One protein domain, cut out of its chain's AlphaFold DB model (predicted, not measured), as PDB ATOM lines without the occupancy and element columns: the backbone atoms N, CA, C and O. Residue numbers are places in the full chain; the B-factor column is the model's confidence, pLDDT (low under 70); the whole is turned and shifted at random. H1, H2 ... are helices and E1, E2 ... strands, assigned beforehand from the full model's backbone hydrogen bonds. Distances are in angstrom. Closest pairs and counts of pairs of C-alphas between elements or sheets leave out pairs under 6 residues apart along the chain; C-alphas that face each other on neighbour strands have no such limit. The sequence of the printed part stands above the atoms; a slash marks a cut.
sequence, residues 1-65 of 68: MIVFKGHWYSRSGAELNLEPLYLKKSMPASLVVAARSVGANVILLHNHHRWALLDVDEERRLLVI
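AT A GLANCE: This is residues 1 to 65 of the 68 residues of an uncharacterized protein of Vibrio campbellii (UniProt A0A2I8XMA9). A strongly twisted sheet of four antiparallel strands, made of two hairpins side by side, has a single helix over one face, making two layers. The helix H1 is over the E3 side of the sheet, and a long loop, residues 38 to 50, leads from it back to E3. The printed part has 65 residues, with one named helix and four named strands in the order E1, E2, H1, E3, E4; across the sheet the order is E2, E1, E4, E3. The class is mixed, helices and strands. The whole is compact and rounded, with a radius of gyration of the C-alphas of 11.2 A and spans of 29 by 26 by 20 A.

HOW THE PARTS SIT: E1, residues 2 to 10, is an inner strand of the sheet. It forms a hairpin with the edge strand E2, residues 21 to 24, antiparallel at 148 degrees; N 6 and O 21 are 2.7 A apart, within hydrogen-bond range. On the other side of E1 is E4, residues 60 to 65, antiparallel at 150 degrees, with N 7 and O 63 within hydrogen-bond range at 2.8 A. E4 forms a hairpin with the edge strand E3, residues 51 to 55, antiparallel at 166 degrees, with N 54 and O 62 at 2.9 A, within hydrogen-bond range. E2 and E3 are apart. H1, residues 27 to 37, is on the sheet at a height over the sheet of 9.2 A. It lies over E3, and is only just not over E1, with 2 of its C-alphas falling there. It runs slantwise to the strands, at 35 degrees to E3 on the local plane. The closest C-alphas of H1 and E3 are those of Ala 35 and Leu 54, 6.8 A apart. In H1 every O i to N i+4 pair is within hydrogen-bond range.

IN THESE COORDINATES: E1 begins at Ile 2, C-alpha (187.429, 150.706, 177.643), and measures 24.1 A from first to last C-alpha. E2 measures 10.1 A. H1 starts at Met 27, C-alpha (184.386, 159.600, 181.020), and measures 15.0 A. E3 measures 13.7 A. E4 measures 16.2 A and ends at Ile 65, C-alpha (184.257, 157.876, 169.269).

THE WHOLE: The two C-alphas farthest apart are those of Met 1 and Ser 12, 31.9 A. The printed part has no cut. The link from H1 to E3 is long, with 13 residues; within it residues 42 to 43 pair antiparallel with residues 53 to 54 of E3. The mean pLDDT of the printed part is 74.6, and residues 1 to 2, 26 to 30 and 32 to 50 are under 70.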
ATOM      1  N   MET A   1     186.475 147.895 181.345       58.03
ATOM      2  CA  MET A   1     186.240 147.854 179.891       58.03
ATOM      3  C   MET A   1     186.369 149.266 179.347       58.03
ATOM      4  O   MET A   1     185.689 150.160 179.846       58.03
ATOM      5  N   ILE A   2     187.319 149.477 178.441       59.69
ATOM      6  CA  ILE A   2     187.429 150.706 177.643       59.69
ATOM      7  C   ILE A   2     186.325 150.628 176.584       59.69
ATOM      8  O   ILE A   2     186.075 149.544 176.070       59.69
ATOM      9  N   VAL A   3     185.619 151.732 176.347       73.81
ATOM     10  CA  VAL A   3     184.447 151.763 175.447       73.81
ATOM     11  C   VAL A   3     184.596 152.845 174.378       73.81
ATOM     12  O   VAL A   3     184.040 152.726 173.299       73.81
ATOM     13  N   PHE A   4     185.400 153.873 174.649       73.81
ATOM     14  CA  PHE A   4     185.590 154.991 173.738       73.81
ATOM     15  C   PHE A   4     187.065 155.167 173.403       73.81
ATOM     16  O   PHE A   4     187.926 155.026 174.280       73.81
ATOM     17  N   LYS A   5     187.339 155.537 172.155       84.06
ATOM     18  CA  LYS A   5     188.672 155.854 171.652       84.06
ATOM     19  C   LYS A   5     188.722 157.305 171.194       84.06
ATOM     20  O   LYS A   5     187.849 157.778 170.472       84.06
ATOM     21  N   GLY A   6     189.725 158.025 171.675       86.25
ATOM     22  CA  GLY A   6     190.008 159.412 171.347       86.25
ATOM     23  C   GLY A   6     191.099 159.505 170.288       86.25
ATOM     24  O   GLY A   6     192.210 159.040 170.519       86.25
ATOM     25  N   HIS A   7     190.790 160.124 169.157       87.56
ATOM     26  CA  HIS A   7     191.714 160.406 168.064       87.56
ATOM     27  C   HIS A   7     192.120 161.875 168.088       87.56
ATOM     28  O   HIS A   7     191.284 162.755 168.303       87.56
ATOM     29  N   TRP A   8     193.401 162.146 167.865       89.12
ATOM     30  CA  TRP A   8     193.929 163.503 167.893       89.12
ATOM     31  C   TRP A   8     193.900 164.126 166.506       89.12
ATOM     32  O   TRP A   8     194.336 163.526 165.530       89.12
ATOM     33  N   TYR A   9     193.433 165.364 166.443       89.12
ATOM     34  CA  TYR A   9     193.425 166.176 165.236       89.12
ATOM     35  C   TYR A   9     194.062 167.527 165.528       89.12
ATOM     36  O   TYR A   9     194.005 168.020 166.653       89.12
ATOM     37  N   SER A  10     194.654 168.158 164.525       89.19
ATOM     38  CA  SER A  10     195.008 169.566 164.603       89.19
ATOM     39  C   SER A  10     193.737 170.417 164.604       89.19
ATOM     40  O   SER A  10     192.655 169.988 164.186       89.19
ATOM     41  N   ARG A  11     193.862 171.685 164.987       83.25
ATOM     42  CA  ARG A  11     192.769 172.659 164.856       83.25
ATOM     43  C   ARG A  11     192.320 172.873 163.406       83.25
ATOM     44  O   ARG A  11     191.148 173.166 163.168       83.25
ATOM     45  N   SER A  12     193.221 172.675 162.442       86.56
ATOM     46  CA  SER A  12     192.912 172.668 161.006       86.56
ATOM     47  C   SER A  12     192.219 171.385 160.523       86.56
ATOM     48  O   SER A  12     191.785 171.336 159.376       86.56
ATOM     49  N   GLY A  13     192.068 170.372 161.385       82.56
ATOM     50  CA  GLY A  13     191.367 169.121 161.087       82.56
ATOM     51  C   GLY A  13     192.245 168.013 160.501       82.56
ATOM     52  O   GLY A  13     191.708 166.998 160.070       82.56
ATOM     53  N   ALA A  14     193.571 168.172 160.486       89.38
ATOM     54  CA  ALA A  14     194.485 167.108 160.080       89.38
ATOM     55  C   ALA A  14     194.625 166.079 161.206       89.38
ATOM     56  O   ALA A  14     194.814 166.461 162.358       89.38
ATOM     57  N   GLU A  15     194.545 164.786 160.895       87.88
ATOM     58  CA  GLU A  15     194.805 163.743 161.890       87.88
ATOM     59  C   GLU A  15     196.260 163.829 162.361       87.88
ATOM     60  O   GLU A  15     197.193 163.938 161.560       87.88
ATOM     61  N   LEU A  16     196.449 163.820 163.676       89.44
ATOM     62  CA  LEU A  16     197.763 163.822 164.295       89.44
ATOM     63  C   LEU A  16     198.150 162.381 164.592       89.44
ATOM     64  O   LEU A  16     197.388 161.642 165.211       89.44
ATOM     65  N   ASN A  17     199.369 162.005 164.212       89.88
ATOM     66  CA  ASN A  17     199.930 160.692 164.518       89.88
ATOM     67  C   ASN A  17     200.378 160.619 165.991       89.88
ATOM     68  O   ASN A  17     201.567 160.541 166.300       89.88
ATOM     69  N   LEU A  18     199.412 160.745 166.900       86.94
ATOM     70  CA  LEU A  18     199.567 160.657 168.347       86.94
ATOM     71  C   LEU A  18     198.850 159.410 168.857       86.94
ATOM     72  O   LEU A  18     197.884 158.939 168.256       86.94
ATOM     73  N   GLU A  19     199.309 158.892 169.993       87.69
ATOM     74  CA  GLU A  19     198.681 157.728 170.603       87.69
ATOM     75  C   GLU A  19     197.210 158.025 170.959       87.69
ATOM     76  O   GLU A  19     196.915 159.071 171.557       87.69
ATOM     77  N   PRO A  20     196.270 157.137 170.586       84.50
ATOM     78  CA  PRO A  20     194.861 157.349 170.870       84.50
ATOM     79  C   PRO A  20     194.578 157.309 172.374       84.50
ATOM     80  O   PRO A  20     195.123 156.490 173.116       84.50
ATOM     81  N   LEU A  21     193.668 158.172 172.828       83.75
ATOM     82  CA  LEU A  21     193.259 158.225 174.228       83.75
ATOM     83  C   LEU A  21     192.114 157.247 174.490       83.75
ATOM     84  O   LEU A  21     190.996 157.436 174.017       83.75
ATOM     85  N   TYR A  22     192.357 156.227 175.302       81.75
ATOM     86  CA  TYR A  22     191.330 155.253 175.656       81.75
ATOM     87  C   TYR A  22     190.517 155.692 176.875       81.75
ATOM     88  O   TYR A  22     191.051 155.912 177.963       81.75
ATOM     89  N   LEU A  23     189.198 155.778 176.706       77.25
ATOM     90  CA  LEU A  23     188.281 156.325 177.696       77.25
ATOM     91  C   LEU A  23     187.304 155.263 178.218       77.25
ATOM     92  O   LEU A  23     186.749 154.430 177.490       77.25
ATOM     93  N   LYS A  24     187.065 155.308 179.532       79.00
ATOM     94  CA  LYS A  24     186.039 154.486 180.188       79.00
ATOM     95  C   LYS A  24     184.651 155.022 179.848       79.00
ATOM     96  O   LYS A  24     184.483 156.223 179.689       79.00
ATOM     97  N   LYS A  25     183.632 154.162 179.854       70.62
ATOM     98  CA  LYS A  25     182.240 154.507 179.492       70.62
ATOM     99  C   LYS A  25     181.650 155.727 180.231       70.62
ATOM    100  O   LYS A  25     180.796 156.411 179.685       70.62
ATOM    101  N   SER A  26     182.104 156.015 181.452       69.88
ATOM    102  CA  SER A  26     181.662 157.161 182.265       69.88
ATOM    103  C   SER A  26     182.391 158.483 181.966       69.88
ATOM    104  O   SER A  26     181.945 159.549 182.393       69.88
ATOM    105  N   MET A  27     183.517 158.442 181.250       69.44
ATOM    106  CA  MET A  27     184.386 159.600 181.020       69.44
ATOM    107  C   MET A  27     183.951 160.537 179.878       69.44
ATOM    108  O   MET A  27     184.118 161.738 180.062       69.44
ATOM    109  N   PRO A  28     183.358 160.088 178.749       68.31
ATOM    110  CA  PRO A  28     182.983 160.984 177.650       68.31
ATOM    111  C   PRO A  28     182.004 162.085 178.058       68.31
ATOM    112  O   PRO A  28     182.224 163.249 177.742       68.31
ATOM    113  N   ALA A  29     180.958 161.748 178.819       67.94
ATOM    114  CA  ALA A  29     180.011 162.742 179.325       67.94
ATOM    115  C   ALA A  29     180.701 163.759 180.248       67.94
ATOM    116  O   ALA A  29     180.462 164.959 180.143       67.94
ATOM    117  N   SER A  30     181.615 163.285 181.100       67.75
ATOM    118  CA  SER A  30     182.396 164.140 181.998       67.75
ATOM    119  C   SER A  30     183.359 165.057 181.231       67.75
ATOM    120  O   SER A  30     183.502 166.219 181.592       67.75
ATOM    121  N   LEU A  31     183.970 164.573 180.144       71.06
ATOM    122  CA  LEU A  31     184.833 165.359 179.256       71.06
ATOM    123  C   LEU A  31     184.053 166.437 178.508       71.06
ATOM    124  O   LEU A  31     184.513 167.570 178.427       71.06
ATOM    125  N   VAL A  32     182.855 166.117 178.016       68.31
ATOM    126  CA  VAL A  32     181.964 167.103 177.390       68.31
ATOM    127  C   VAL A  32     181.562 168.192 178.389       68.31
ATOM    128  O   VAL A  32     181.573 169.374 178.049       68.31
ATOM    129  N   VAL A  33     181.224 167.817 179.627       67.25
ATOM    130  CA  VAL A  33     180.886 168.777 180.692       67.25
ATOM    131  C   VAL A  33     182.095 169.643 181.060       67.25
ATOM    132  O   VAL A  33     181.962 170.864 181.139       67.25
ATOM    133  N   ALA A  34     183.274 169.039 181.219       66.50
ATOM    134  CA  ALA A  34     184.511 169.755 181.513       66.50
ATOM    135  C   ALA A  34     184.881 170.732 180.388       66.50
ATOM    136  O   ALA A  34     185.136 171.903 180.663       66.50
ATOM    137  N   ALA A  35     184.812 170.299 179.127       66.88
ATOM    138  CA  ALA A  35     185.062 171.142 177.961       66.88
ATOM    139  C   ALA A  35     184.135 172.364 177.932       66.88
ATOM    140  O   ALA A  35     184.598 173.492 177.786       66.88
ATOM    141  N   ARG A  36     182.834 172.175 178.195       65.81
ATOM    142  CA  ARG A  36     181.892 173.298 178.315       65.81
ATOM    143  C   ARG A  36     182.251 174.253 179.454       65.81
ATOM    144  O   ARG A  36     182.119 175.459 179.283       65.81
ATOM    145  N   SER A  37     182.707 173.736 180.597       63.94
ATOM    146  CA  SER A  37     183.049 174.564 181.764       63.94
ATOM    147  C   SER A  37     184.277 175.455 181.557       63.94
ATOM    148  O   SER A  37     184.370 176.505 182.185       63.94
ATOM    149  N   VAL A  38     185.183 175.074 180.651       65.44
ATOM    150  CA  VAL A  38     186.382 175.855 180.301       65.44
ATOM    151  C   VAL A  38     186.210 176.678 179.019       65.44
ATOM    152  O   VAL A  38     187.169 177.261 178.529       65.44
ATOM    153  N   GLY A  39     184.995 176.729 178.461       57.69
ATOM    154  CA  GLY A  39     184.709 177.455 177.221       57.69
ATOM    155  C   GLY A  39     185.244 176.782 175.951       57.69
ATOM    156  O   GLY A  39     185.288 177.423 174.904       57.69
ATOM    157  N   ALA A  40     185.638 175.506 176.015       65.38
ATOM    158  CA  ALA A  40     186.028 174.748 174.832       65.38
ATOM    159  C   ALA A  40     184.799 174.431 173.968       65.38
ATOM    160  O   ALA A  40     183.726 174.074 174.475       65.38
ATOM    161  N   ASN A  41     184.950 174.539 172.645       63.38
ATOM    162  CA  ASN A  41     183.857 174.221 171.737       63.38
ATOM    163  C   ASN A  41     183.636 172.711 171.703       63.38
ATOM    164  O   ASN A  41     184.536 171.935 171.388       63.38
ATOM    165  N   VAL A  42     182.398 172.308 171.984       64.88
ATOM    166  CA  VAL A  42     181.928 170.943 171.747       64.88
ATOM    167  C   VAL A  42     181.187 170.944 170.419       64.88
ATOM    168  O   VAL A  42     180.044 171.399 170.334       64.88
ATOM    169  N   ILE A  43     181.847 170.453 169.373       62.06
ATOM    170  CA  ILE A  43     181.285 170.424 168.022       62.06
ATOM    171  C   ILE A  43     180.474 169.126 167.888       62.06
ATOM    172  O   ILE A  43     181.014 168.086 167.538       62.06
ATOM    173  N   LEU A  44     179.180 169.225 168.224       58.31
ATOM    174  CA  LEU A  44     178.083 168.272 167.967       58.31
ATOM    175  C   LEU A  44     178.221 166.830 168.506       58.31
ATOM    176  O   LEU A  44     179.012 166.020 168.047       58.31
ATOM    177  N   LEU A  45     177.298 166.476 169.407       52.53
ATOM    178  CA  LEU A  45     176.937 165.097 169.749       52.53
ATOM    179  C   LEU A  45     175.782 164.667 168.836       52.53
ATOM    180  O   LEU A  45     174.630 165.020 169.093       52.53
ATOM    181  N   HIS A  46     176.048 163.915 167.767       48.12
ATOM    182  CA  HIS A  46     174.960 163.230 167.065       48.12
ATOM    183  C   HIS A  46     174.598 161.960 167.848       48.12
ATOM    184  O   HIS A  46     175.376 161.006 167.879       48.12
ATOM    185  N   ASN A  47     173.405 161.929 168.457       50.00
ATOM    186  CA  ASN A  47     172.918 160.815 169.292       50.00
ATOM    187  C   ASN A  47     172.979 159.433 168.609       50.00
ATOM    188  O   ASN A  47     173.040 158.417 169.297       50.00
ATOM    189  N   HIS A  48     172.995 159.383 167.274       57.12
ATOM    190  CA  HIS A  48     173.114 158.137 166.511       57.12
ATOM    191  C   HIS A  48     174.555 157.689 166.240       57.12
ATOM    192  O   HIS A  48     174.772 156.501 166.038       57.12
ATOM    193  N   HIS A  49     175.532 158.601 166.253       54.56
ATOM    194  CA  HIS A  49     176.913 158.297 165.860       54.56
ATOM    195  C   HIS A  49     177.904 158.254 167.038       54.56
ATOM    196  O   HIS A  49     179.069 157.948 166.824       54.56
ATOM    197  N   ARG A  50     177.448 158.519 168.275       68.75
ATOM    198  CA  ARG A  50     178.211 158.371 169.534       68.75
ATOM    199  C   ARG A  50     179.656 158.910 169.486       68.75
ATOM    200  O   ARG A  50     180.569 158.303 170.044       68.75
ATOM    201  N   TRP A  51     179.858 160.067 168.858       72.19
ATOM    202  CA  TRP A  51     181.140 160.771 168.864       72.19
ATOM    203  C   TRP A  51     181.010 162.200 169.396       72.19
ATOM    204  O   TRP A  51     179.917 162.769 169.417       72.19
ATOM    205  N   ALA A  52     182.127 162.763 169.850       75.94
ATOM    206  CA  ALA A  52     182.254 164.142 170.305       75.94
ATOM    207  C   ALA A  52     183.624 164.700 169.909       75.94
ATOM    208  O   ALA A  52     184.635 164.032 170.107       75.94
ATOM    209  N   LEU A  53     183.668 165.932 169.403       78.50
ATOM    210  CA  LEU A  53     184.914 166.646 169.122       78.50
ATOM    211  C   LEU A  53     185.140 167.739 170.174       78.50
ATOM    212  O   LEU A  53     184.247 168.550 170.428       78.50
ATOM    213  N   LEU A  54     186.326 167.738 170.779       80.06
ATOM    214  CA  LEU A  54     186.716 168.616 171.883       80.06
ATOM    215  C   LEU A  54     187.932 169.451 171.465       80.06
ATOM    216  O   LEU A  54     188.944 168.876 171.072       80.06
ATOM    217  N   ASP A  55     187.863 170.777 171.586       81.75
ATOM    218  CA  ASP A  55     189.061 171.627 171.556       81.75
ATOM    219  C   ASP A  55     189.838 171.412 172.871       81.75
ATOM    220  O   ASP A  55     189.308 171.675 173.950       81.75
ATOM    221  N   VAL A  56     191.062 170.880 172.800       78.69
ATOM    222  CA  VAL A  56     191.872 170.564 173.996       78.69
ATOM    223  C   VAL A  56     192.849 171.691 174.310       78.69
ATOM    224  O   VAL A  56     193.015 172.054 175.473       78.69
ATOM    225  N   ASP A  57     193.481 172.251 173.280       80.00
ATOM    226  CA  ASP A  57     194.350 173.424 173.371       80.00
ATOM    227  C   ASP A  57     194.286 174.244 172.069       80.00
ATOM    228  O   ASP A  57     193.413 174.030 171.222       80.00
ATOM    229  N   GLU A  58     195.179 175.224 171.915       80.56
ATOM    230  CA  GLU A  58     195.192 176.118 170.752       80.56
ATOM    231  C   GLU A  58     195.467 175.394 169.426       80.56
ATOM    232  O   GLU A  58     195.009 175.867 168.383       80.56
ATOM    233  N   GLU A  59     196.112 174.227 169.476       85.06
ATOM    234  CA  GLU A  59     196.632 173.488 168.326       85.06
ATOM    235  C   GLU A  59     195.908 172.157 168.088       85.06
ATOM    236  O   GLU A  59     195.918 171.636 166.969       85.06
ATOM    237  N   ARG A  60     195.277 171.589 169.121       85.69
ATOM    238  CA  ARG A  60     194.806 170.201 169.131       85.69
ATOM    239  C   ARG A  60     193.336 170.060 169.493       85.69
ATOM    240  O   ARG A  60     192.803 170.690 170.408       85.69
ATOM    241  N   ARG A  61     192.707 169.113 168.807       87.81
ATOM    242  CA  ARG A  61     191.358 168.618 169.038       87.81
ATOM    243  C   ARG A  61     191.389 167.130 169.339       87.81
ATOM    244  O   ARG A  61     192.213 166.399 168.793       87.81
ATOM    245  N   LEU A  62     190.457 166.680 170.166       86.44
ATOM    246  CA  LEU A  62     190.242 165.271 170.455       86.44
ATOM    247  C   LEU A  62     188.861 164.855 169.954       86.44
ATOM    248  O   LEU A  62     187.845 165.345 170.446       86.44
ATOM    249  N   LEU A  63     188.830 163.936 168.994       85.44
ATOM    250  CA  LEU A  63     187.618 163.268 168.540       85.44
ATOM    251  C   LEU A  63     187.435 161.980 169.339       85.44
ATOM    252  O   LEU A  63     188.156 161.009 169.139       85.44
ATOM    253  N   VAL A  64     186.471 161.964 170.243       83.44
ATOM    254  CA  VAL A  64     186.091 160.784 171.017       83.44
ATOM    255  C   VAL A  64     185.003 160.036 170.264       83.44
ATOM    256  O   VAL A  64     183.973 160.632 169.974       83.44
ATOM    257  N   ILE A  65     185.203 158.751 169.976       77.56
ATOM    258  CA  ILE A  65     184.257 157.876 169.269       77.56
ATOM    259  C   ILE A  65     183.953 156.665 170.156       77.56
ATOM    260  O   ILE A  65     184.856 156.133 170.806       77.56
TER     261      ILE A  65